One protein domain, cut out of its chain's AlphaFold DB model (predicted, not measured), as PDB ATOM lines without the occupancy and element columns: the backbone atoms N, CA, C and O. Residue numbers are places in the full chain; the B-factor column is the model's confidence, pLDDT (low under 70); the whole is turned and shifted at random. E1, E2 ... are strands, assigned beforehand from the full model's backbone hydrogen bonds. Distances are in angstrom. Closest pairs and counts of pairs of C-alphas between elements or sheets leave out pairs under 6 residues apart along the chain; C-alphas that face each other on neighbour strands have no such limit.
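What this domain is: This is residues 135 to 210 of the 210 residues of an uncharacterized protein of Streptomyces sp. 1 (UniProt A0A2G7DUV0). This domain has little regular structure: a long, narrow loop, pinched at one end by the two-strand hairpin E1 and E2, runs out to around Gly 181 and folds back, and residues 135 to 150 lead in toward the strand end. Partway along, residues 171 to 172 pair antiparallel with residues 187 to 188. The printed part has 76 residues with two named strands, E1 then E2, in one antiparallel sheet, and no named helix; the class is all strand, though strands hold only 6 residues. It is loose, with a radius of gyration of the C-alphas of 14.7 A, and a rod spanning 51 by 25 by 13 A.

Where its parts are: E1 is residues 151 to 153, 7.0 A long, beginning at C-alpha 151 (142.899, 178.291, 183.019). E2 is residues 206 to 208, 7.1 A long, ending at C-alpha 208 (142.709, 176.053, 179.412).

How they stand to each other: E1 and E2 are antiparallel, their directions 146 degrees apart. C-alphas 151 and 208 face each other at 4.2 A. N 152 and O 207, and N 207 and O 152, are within hydrogen-bond range, each 2.9 A.

The domain as a whole: The C-alphas farthest apart, of Pro 149 and Gly 181, are 51.0 A apart. The printed part has no cut. The link from E1 to E2, 52 residues, is long. Residues 173 to 186 have pLDDT under 70; the mean of the printed part is 82.0.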
ATOM      1  N   PHE A 135     172.985 171.972 190.775       73.50
ATOM      2  CA  PHE A 135     171.801 172.125 189.959       73.50
ATOM      3  C   PHE A 135     170.638 172.621 190.821       73.50
ATOM      4  O   PHE A 135     170.102 171.876 191.637       73.50
ATOM      5  N   VAL A 136     170.200 173.850 190.563       75.12
ATOM      6  CA  VAL A 136     169.003 174.428 191.178       75.12
ATOM      7  C   VAL A 136     167.815 174.265 190.227       75.12
ATOM      8  O   VAL A 136     167.853 174.737 189.085       75.12
ATOM      9  N   ARG A 137     166.749 173.594 190.691       80.38
ATOM     10  CA  ARG A 137     165.460 173.544 189.976       80.38
ATOM     11  C   ARG A 137     164.973 174.987 189.773       80.38
ATOM     12  O   ARG A 137     164.908 175.721 190.756       80.38
ATOM     13  N   PRO A 138     164.627 175.412 188.542       83.62
ATOM     14  CA  PRO A 138     164.091 176.750 188.331       83.62
ATOM     15  C   PRO A 138     162.787 176.935 189.107       83.62
ATOM     16  O   PRO A 138     161.998 175.994 189.225       83.62
ATOM     17  N   GLU A 139     162.547 178.150 189.587       87.31
ATOM     18  CA  GLU A 139     161.277 178.487 190.222       87.31
ATOM     19  C   GLU A 139     160.114 178.367 189.222       87.31
ATOM     20  O   GLU A 139     160.304 178.619 188.020       87.31
ATOM     21  N   PRO A 140     158.913 177.975 189.688       89.56
ATOM     22  CA  PRO A 140     157.724 177.960 188.855       89.56
ATOM     23  C   PRO A 140     157.463 179.326 188.212       89.56
ATOM     24  O   PRO A 140     157.587 180.360 188.861       89.56
ATOM     25  N   LEU A 141     157.065 179.330 186.937       91.75
ATOM     26  CA  LEU A 141     156.658 180.557 186.247       91.75
ATOM     27  C   LEU A 141     155.349 181.111 186.825       91.75
ATOM     28  O   LEU A 141     155.141 182.320 186.824       91.75
ATOM     29  N   LEU A 142     154.460 180.218 187.266       93.62
ATOM     30  CA  LEU A 142     153.156 180.550 187.824       93.62
ATOM     31  C   LEU A 142     152.939 179.807 189.137       93.62
ATOM     32  O   LEU A 142     153.157 178.596 189.211       93.62
ATOM     33  N   SER A 143     152.433 180.518 190.143       91.50
ATOM     34  CA  SER A 143     151.797 179.894 191.300       91.50
ATOM     35  C   SER A 143     150.307 179.632 191.010       91.50
ATOM     36  O   SER A 143     149.753 180.207 190.066       91.50
ATOM     37  N   PRO A 144     149.601 178.809 191.812       90.62
ATOM     38  CA  PRO A 144     148.160 178.600 191.647       90.62
ATOM     39  C   PRO A 144     147.332 179.897 191.641       90.62
ATOM     40  O   PRO A 144     146.286 179.941 190.999       90.62
ATOM     41  N   GLY A 145     147.798 180.942 192.338       90.94
ATOM     42  CA  GLY A 145     147.133 182.248 192.404       90.94
ATOM     43  C   GLY A 145     147.322 183.115 191.156       90.94
ATOM     44  O   GLY A 145     146.495 183.985 190.900       90.94
ATOM     45  N   ASP A 146     148.355 182.847 190.353       94.06
ATOM     46  CA  ASP A 146     148.714 183.652 189.174       94.06
ATOM     47  C   ASP A 146     148.104 183.110 187.872       94.06
ATOM     48  O   ASP A 146     148.329 183.639 186.777       94.06
ATOM     49  N   VAL A 147     147.331 182.026 187.969       95.00
ATOM     50  CA  VAL A 147     146.682 181.393 186.823       95.00
ATOM     51  C   VAL A 147     145.552 182.273 186.301       95.00
ATOM     52  O   VAL A 147     144.718 182.783 187.050       95.00
ATOM     53  N   ARG A 148     145.485 182.414 184.975       94.00
ATOM     54  CA  ARG A 148     144.435 183.201 184.320       94.00
ATOM     55  C   ARG A 148     143.040 182.623 184.619       94.00
ATOM     56  O   ARG A 148     142.873 181.402 184.605       94.00
ATOM     57  N   PRO A 149     142.002 183.460 184.793       94.56
ATOM     58  CA  PRO A 149     140.628 182.972 184.896       94.56
ATOM     59  C   PRO A 149     140.256 182.075 183.704       94.56
ATOM     60  O   PRO A 149     140.506 182.431 182.553       94.56
ATOM     61  N   GLY A 150     139.684 180.899 183.977       93.88
ATOM     62  CA  GLY A 150     139.379 179.880 182.958       93.88
ATOM     63  C   GLY A 150     140.554 178.964 182.578       93.88
ATOM     64  O   GLY A 150     140.398 178.090 181.728       93.88
ATOM     65  N   TRP A 151     141.717 179.130 183.210       96.50
ATOM     66  CA  TRP A 151     142.899 178.291 183.019       96.50
ATOM     67  C   TRP A 151     143.221 177.507 184.298       96.50
ATOM     68  O   TRP A 151     142.699 177.782 185.379       96.50
ATOM     69  N   GLU A 152     144.062 176.489 184.162       95.50
ATOM     70  CA  GLU A 152     144.651 175.714 185.255       95.50
ATOM     71  C   GLU A 152     146.172 175.662 185.095       95.50
ATOM     72  O   GLU A 152     146.687 175.791 183.977       95.50
ATOM     73  N   LEU A 153     146.898 175.452 186.202       96.06
ATOM     74  CA  LEU A 153     148.317 175.105 186.117       96.06
ATOM     75  C   LEU A 153     148.467 173.861 185.247       96.06
ATOM     76  O   LEU A 153     147.679 172.922 185.342       96.06
ATOM     77  N   CYS A 154     149.485 173.858 184.393       94.69
ATOM     78  CA  CYS A 154     149.814 172.677 183.613       94.69
ATOM     79  C   CYS A 154     150.247 171.569 184.584       94.69
ATOM     80  O   CYS A 154     151.276 171.747 185.236       94.69
ATOM     81  N   PRO A 155     149.505 170.453 184.695       91.62
ATOM     82  CA  PRO A 155     149.816 169.418 185.678       91.62
ATOM     83  C   PRO A 155     151.121 168.685 185.362       91.62
ATOM     84  O   PRO A 155     151.725 168.120 186.257       91.62
ATOM     85  N   GLU A 156     151.582 168.726 184.110       91.44
ATOM     86  CA  GLU A 156     152.835 168.101 183.674       91.44
ATOM     87  C   GLU A 156     154.075 168.967 183.915       91.44
ATOM     88  O   GLU A 156     155.178 168.547 183.593       91.44
ATOM     89  N   CYS A 157     153.914 170.219 184.352       92.38
ATOM     90  CA  CYS A 157     155.057 171.040 184.756       92.38
ATOM     91  C   CYS A 157     154.831 171.813 186.056       92.38
ATOM     92  O   CYS A 157     155.652 172.655 186.407       92.38
ATOM     93  N   GLU A 158     153.685 171.613 186.710       92.31
ATOM     94  CA  GLU A 158     153.271 172.284 187.947       92.31
ATOM     95  C   GLU A 158     153.462 173.813 187.925       92.31
ATOM     96  O   GLU A 158     153.880 174.423 188.905       92.31
ATOM     97  N   GLY A 159     153.199 174.462 186.785       92.56
ATOM     98  CA  GLY A 159     153.404 175.911 186.650       92.56
ATOM     99  C   GLY A 159     154.797 176.345 186.206       92.56
ATOM    100  O   GLY A 159     155.010 177.528 185.966       92.56
ATOM    101  N   LEU A 160     155.748 175.428 186.024       93.31
ATOM    102  CA  LEU A 160     157.125 175.743 185.639       93.31
ATOM    103  C   LEU A 160     157.254 176.317 184.224       93.31
ATOM    104  O   LEU A 160     158.149 177.114 183.950       93.31
ATOM    105  N   GLY A 161     156.433 175.847 183.285       93.38
ATOM    106  CA  GLY A 161     156.558 176.176 181.860       93.38
ATOM    107  C   GLY A 161     157.781 175.553 181.170       93.38
ATOM    108  O   GLY A 161     157.849 175.502 179.942       93.38
ATOM    109  N   ARG A 162     158.742 175.002 181.914       93.62
ATOM    110  CA  ARG A 162     159.920 174.303 181.380       93.62
ATOM    111  C   ARG A 162     159.703 172.795 181.396       93.62
ATOM    112  O   ARG A 162     158.839 172.289 182.099       93.62
ATOM    113  N   CYS A 163     160.479 172.081 180.588       91.56
ATOM    114  CA  CYS A 163     160.490 170.622 180.618       91.56
ATOM    115  C   CYS A 163     161.014 170.137 181.973       91.56
ATOM    116  O   CYS A 163     162.117 170.536 182.333       91.56
ATOM    117  N   GLU A 164     160.262 169.295 182.683       87.25
ATOM    118  CA  GLU A 164     160.635 168.795 184.015       87.25
ATOM    119  C   GLU A 164     161.832 167.846 183.972       87.25
ATOM    120  O   GLU A 164     162.710 167.924 184.817       87.25
ATOM    121  N   GLU A 165     161.957 167.040 182.920       85.38
ATOM    122  CA  GLU A 165     163.055 166.075 182.801       85.38
ATOM    123  C   GLU A 165     164.434 166.755 182.717       85.38
ATOM    124  O   GLU A 165     165.423 166.331 183.313       85.38
ATOM    125  N   CYS A 166     164.524 167.853 181.961       86.12
ATOM    126  CA  CYS A 166     165.777 168.598 181.801       86.12
ATOM    127  C   CYS A 166     165.804 169.926 182.555       86.12
ATOM    128  O   CYS A 166     166.795 170.652 182.443       86.12
ATOM    129  N   TRP A 167     164.718 170.267 183.244       86.88
ATOM    130  CA  TRP A 167     164.489 171.543 183.921       86.88
ATOM    131  C   TRP A 167     164.798 172.773 183.052       86.88
ATOM    132  O   TRP A 167     165.312 173.792 183.507       86.88
ATOM    133  N   GLY A 168     164.517 172.672 181.752       86.06
ATOM    134  CA  GLY A 168     164.768 173.738 180.782       86.06
ATOM    135  C   GLY A 168     166.185 173.832 180.213       86.06
ATOM    136  O   GLY A 168     166.475 174.787 179.492       86.06
ATOM    137  N   ARG A 169     167.060 172.849 180.453       82.69
ATOM    138  CA  ARG A 169     168.398 172.788 179.828       82.69
ATOM    139  C   ARG A 169     168.365 172.362 178.359       82.69
ATOM    140  O   ARG A 169     169.211 172.775 177.570       82.69
ATOM    141  N   GLY A 170     167.383 171.544 177.978       84.25
ATOM    142  CA  GLY A 170     167.285 170.932 176.645       84.25
ATOM    143  C   GLY A 170     168.131 169.663 176.483       84.25
ATOM    144  O   GLY A 170     168.080 169.008 175.445       84.25
ATOM    145  N   TRP A 171     168.872 169.281 177.516       83.12
ATOM    146  CA  TRP A 171     169.723 168.098 177.555       83.12
ATOM    147  C   TRP A 171     169.721 167.493 178.962       83.12
ATOM    148  O   TRP A 171     169.420 168.188 179.936       83.12
ATOM    149  N   THR A 172     170.036 166.204 179.059       76.75
ATOM    150  CA  THR A 172     170.227 165.476 180.320       76.75
ATOM    151  C   THR A 172     171.655 164.932 180.401       76.75
ATOM    152  O   THR A 172     172.276 164.611 179.382       76.75
ATOM    153  N   THR A 173     172.200 164.871 181.616       66.44
ATOM    154  CA  THR A 173     173.465 164.182 181.911       66.44
ATOM    155  C   THR A 173     173.228 162.673 181.957       66.44
ATOM    156  O   THR A 173     172.249 162.238 182.555       66.44
ATOM    157  N   GLY A 174     174.110 161.872 181.350       51.97
ATOM    158  CA  GLY A 174     174.049 160.401 181.418       51.97
ATOM    159  C   GLY A 174     173.528 159.683 180.166       51.97
ATOM    160  O   GLY A 174     173.389 158.463 180.175       51.97
ATOM    161  N   GLY A 175     173.265 160.391 179.064       43.34
ATOM    162  CA  GLY A 175     172.950 159.731 177.798       43.34
ATOM    163  C   GLY A 175     174.210 159.348 177.024       43.34
ATOM    164  O   GLY A 175     174.840 160.203 176.409       43.34
ATOM    165  N   VAL A 176     174.554 158.060 177.019       38.47
ATOM    166  CA  VAL A 176     175.511 157.477 176.066       38.47
ATOM    167  C   VAL A 176     174.862 157.480 174.679       38.47
ATOM    168  O   VAL A 176     173.944 156.701 174.412       38.47
ATOM    169  N   THR A 177     175.289 158.373 173.785       37.53
ATOM    170  CA  THR A 177     174.938 158.276 172.362       37.53
ATOM    171  C   THR A 177     175.971 157.412 171.651       37.53
ATOM    172  O   THR A 177     177.089 157.839 171.399       37.53
ATOM    173  N   TRP A 178     175.574 156.190 171.298       37.50
ATOM    174  CA  TRP A 178     176.413 155.158 170.671       37.50
ATOM    175  C   TRP A 178     176.823 155.426 169.216       37.50
ATOM    176  O   TRP A 178     177.333 154.531 168.551       37.50
ATOM    177  N   VAL A 179     176.572 156.621 168.681       40.72
ATOM    178  CA  VAL A 179     176.641 156.813 167.229       40.72
ATOM    179  C   VAL A 179     178.023 157.280 166.768       40.72
ATOM    180  O   VAL A 179     178.435 156.866 165.693       40.72
ATOM    181  N   ILE A 180     178.785 158.061 167.548       36.56
ATOM    182  CA  ILE A 180     180.144 158.494 167.158       36.56
ATOM    183  C   ILE A 180     180.993 158.789 168.412       36.56
ATOM    184  O   ILE A 180     181.097 159.932 168.846       36.56
ATOM    185  N   GLY A 181     181.613 157.757 168.992       38.75
ATOM    186  CA  GLY A 181     182.544 157.893 170.123       38.75
ATOM    187  C   GLY A 181     181.896 158.301 171.461       38.75
ATOM    188  O   GLY A 181     180.704 158.604 171.512       38.75
ATOM    189  N   PRO A 182     182.653 158.270 172.572       39.69
ATOM    190  CA  PRO A 182     182.142 158.617 173.894       39.69
ATOM    191  C   PRO A 182     181.867 160.123 173.981       39.69
ATOM    192  O   PRO A 182     182.718 160.915 174.372       39.69
ATOM    193  N   THR A 183     180.657 160.549 173.629       46.03
ATOM    194  CA  THR A 183     180.121 161.848 174.051       46.03
ATOM    195  C   THR A 183     179.604 161.702 175.476       46.03
ATOM    196  O   THR A 183     178.399 161.641 175.728       46.03
ATOM    197  N   GLU A 184     180.530 161.567 176.420       54.19
ATOM    198  CA  GLU A 184     180.197 161.590 177.836       54.19
ATOM    199  C   GLU A 184     179.616 162.966 178.189       54.19
ATOM    200  O   GLU A 184     180.290 163.995 178.125       54.19
ATOM    201  N   GLY A 185     178.329 162.971 178.549       57.53
ATOM    202  CA  GLY A 185     177.779 163.964 179.469       57.53
ATOM    203  C   GLY A 185     176.623 164.837 178.977       57.53
ATOM    204  O   GLY A 185     175.959 165.441 179.820       57.53
ATOM    205  N   ARG A 186     176.269 164.853 177.681       66.94
ATOM    206  CA  ARG A 186     175.046 165.539 177.205       66.94
ATOM    207  C   ARG A 186     174.321 164.758 176.115       66.94
ATOM    208  O   ARG A 186     174.790 164.695 174.985       66.94
ATOM    209  N   ALA A 187     173.127 164.265 176.427       76.56
ATOM    210  CA  ALA A 187     172.173 163.834 175.412       76.56
ATOM    211  C   ALA A 187     171.039 164.845 175.301       76.56
ATOM    212  O   ALA A 187     170.561 165.371 176.310       76.56
ATOM    213  N   THR A 188     170.586 165.100 174.073       84.31
ATOM    214  CA  THR A 188     169.357 165.859 173.833       84.31
ATOM    215  C   THR A 188     168.234 165.254 174.671       84.31
ATOM    216  O   THR A 188     167.990 164.048 174.615       84.31
ATOM    217  N   CYS A 189     167.563 166.088 175.467       85.94
ATOM    218  CA  CYS A 189     166.495 165.632 176.349       85.94
ATOM    219  C   CYS A 189     165.396 164.988 175.503       85.94
ATOM    220  O   CYS A 189     164.894 165.621 174.575       85.94
ATOM    221  N   ARG A 190     165.023 163.743 175.811       88.50
ATOM    222  CA  ARG A 190     164.039 162.994 175.016       88.50
ATOM    223  C   ARG A 190     162.644 163.614 175.084       88.50
ATOM    224  O   ARG A 190     161.974 163.673 174.057       88.50
ATOM    225  N   GLU A 191     162.283 164.170 176.239       89.75
ATOM    226  CA  GLU A 191     160.974 164.788 176.468       89.75
ATOM    227  C   GLU A 191     160.779 166.083 175.677       89.75
ATOM    228  O   GLU A 191     159.803 166.240 174.948       89.75
ATOM    229  N   CYS A 192     161.728 167.022 175.758       91.00
ATOM    230  CA  CYS A 192     161.594 168.307 175.056       91.00
ATOM    231  C   CYS A 192     162.320 168.372 173.711       91.00
ATOM    232  O   CYS A 192     162.230 169.390 173.027       91.00
ATOM    233  N   ARG A 193     163.084 167.337 173.350       90.38
ATOM    234  CA  ARG A 193     163.921 167.265 172.138       90.38
ATOM    235  C   ARG A 193     164.825 168.486 171.942       90.38
ATOM    236  O   ARG A 193     165.019 168.957 170.829       90.38
ATOM    237  N   GLY A 194     165.355 169.029 173.038       88.56
ATOM    238  CA  GLY A 194     166.181 170.241 173.010       88.56
ATOM    239  C   GLY A 194     165.407 171.559 173.055       88.56
ATOM    240  O   GLY A 194     166.031 172.603 173.224       88.56
ATOM    241  N   GLY A 195     164.073 171.531 172.989       92.12
ATOM    242  CA  GLY A 195     163.208 172.714 172.972       92.12
ATOM    243  C   GLY A 195     163.076 173.458 174.305       92.12
ATOM    244  O   GLY A 195     162.571 174.575 174.316       92.12
ATOM    245  N   ARG A 196     163.546 172.879 175.424       92.62
ATOM    246  CA  ARG A 196     163.615 173.469 176.786       92.62
ATOM    247  C   ARG A 196     162.268 173.790 177.459       92.62
ATOM    248  O   ARG A 196     162.181 173.759 178.685       92.62
ATOM    249  N   ALA A 197     161.218 174.064 176.700       95.38
ATOM    250  CA  ALA A 197     159.869 174.282 177.206       95.38
ATOM    251  C   ALA A 197     159.170 172.958 177.554       95.38
ATOM    252  O   ALA A 197     159.504 171.905 177.007       95.38
ATOM    253  N   CYS A 198     158.180 173.018 178.448       94.94
ATOM    254  CA  CYS A 198     157.258 171.905 178.662       94.94
ATOM    255  C   CYS A 198     156.547 171.603 177.327       94.94
ATOM    256  O   CYS A 198     155.958 172.521 176.751       94.94
ATOM    257  N   PRO A 199     156.579 170.360 176.813       93.75
ATOM    258  CA  PRO A 199     155.962 170.036 175.525       93.75
ATOM    259  C   PRO A 199     154.433 170.193 175.541       93.75
ATOM    260  O   PRO A 199     153.830 170.383 174.484       93.75
ATOM    261  N   ILE A 200     153.814 170.168 176.729       94.31
ATOM    262  CA  ILE A 200     152.362 170.255 176.906       94.31
ATOM    263  C   ILE A 200     151.877 171.706 176.900       94.31
ATOM    264  O   ILE A 200     151.095 172.087 176.032       94.31
ATOM    265  N   CYS A 201     152.363 172.545 177.821       94.75
ATOM    266  CA  CYS A 201     151.968 173.960 177.876       94.75
ATOM    267  C   CYS A 201     152.824 174.883 176.994       94.75
ATOM    268  O   CYS A 201     152.580 176.088 176.948       94.75
ATOM    269  N   ARG A 202     153.843 174.344 176.309       94.50
ATOM    270  CA  ARG A 202     154.746 175.064 175.391       94.50
ATOM    271  C   ARG A 202     155.395 176.312 175.994       94.50
ATOM    272  O   ARG A 202     155.606 177.296 175.293       94.50
ATOM    273  N   GLY A 203     155.710 176.283 177.287       94.62
ATOM    274  CA  GLY A 203     156.305 177.436 177.971       94.62
ATOM    275  C   GLY A 203     155.342 178.226 178.843       94.62
ATOM    276  O   GLY A 203     155.799 179.011 179.661       94.62
ATOM    277  N   ALA A 204     154.028 178.029 178.702       94.88
ATOM    278  CA  ALA A 204     153.052 178.906 179.342       94.88
ATOM    279  C   ALA A 204     152.884 178.673 180.853       94.88
ATOM    280  O   ALA A 204     152.346 179.541 181.529       94.88
ATOM    281  N   GLY A 205     153.258 177.499 181.376       94.50
ATOM    282  CA  GLY A 205     153.009 177.099 182.773       94.50
ATOM    283  C   GLY A 205     151.536 176.796 183.091       94.50
ATOM    284  O   GLY A 205     151.222 176.243 184.138       94.50
ATOM    285  N   GLN A 206     150.621 177.087 182.170       96.62
ATOM    286  CA  GLN A 206     149.175 176.926 182.328       96.62
ATOM    287  C   GLN A 206     148.534 176.435 181.029       96.62
ATOM    288  O   GLN A 206     149.117 176.560 179.948       96.62
ATOM    289  N   ARG A 207     147.319 175.893 181.128       93.25
ATOM    290  CA  ARG A 207     146.487 175.479 179.985       93.25
ATOM    291  C   ARG A 207     145.003 175.788 180.242       93.25
ATOM    292  O   ARG A 207     144.639 175.978 181.402       93.25
ATOM    293  N   PRO A 208     144.144 175.863 179.208       93.12
ATOM    294  CA  PRO A 208     142.709 176.053 179.412       93.12
ATOM    295  C   PRO A 208     142.126 174.917 180.260       93.12
ATOM    296  O   PRO A 208     142.482 173.756 180.036       93.12
ATOM    297  N   ARG A 209     141.235 175.241 181.206       88.38
ATOM    298  CA  ARG A 209     140.457 174.222 181.929       88.38
ATOM    299  C   ARG A 209     139.556 173.493 180.932       88.38
ATOM    300  O   ARG A 209     138.911 174.144 180.110       88.38
ATOM    301  N   ARG A 210     139.580 172.159 180.973       78.31
ATOM    302  CA  ARG A 210     138.662 171.315 180.195       78.31
ATOM    303  C   ARG A 210     137.294 171.244 180.852       78.31
ATOM    304  O   ARG A 210     137.248 171.318 182.099       78.31
TER     305      ARG A 210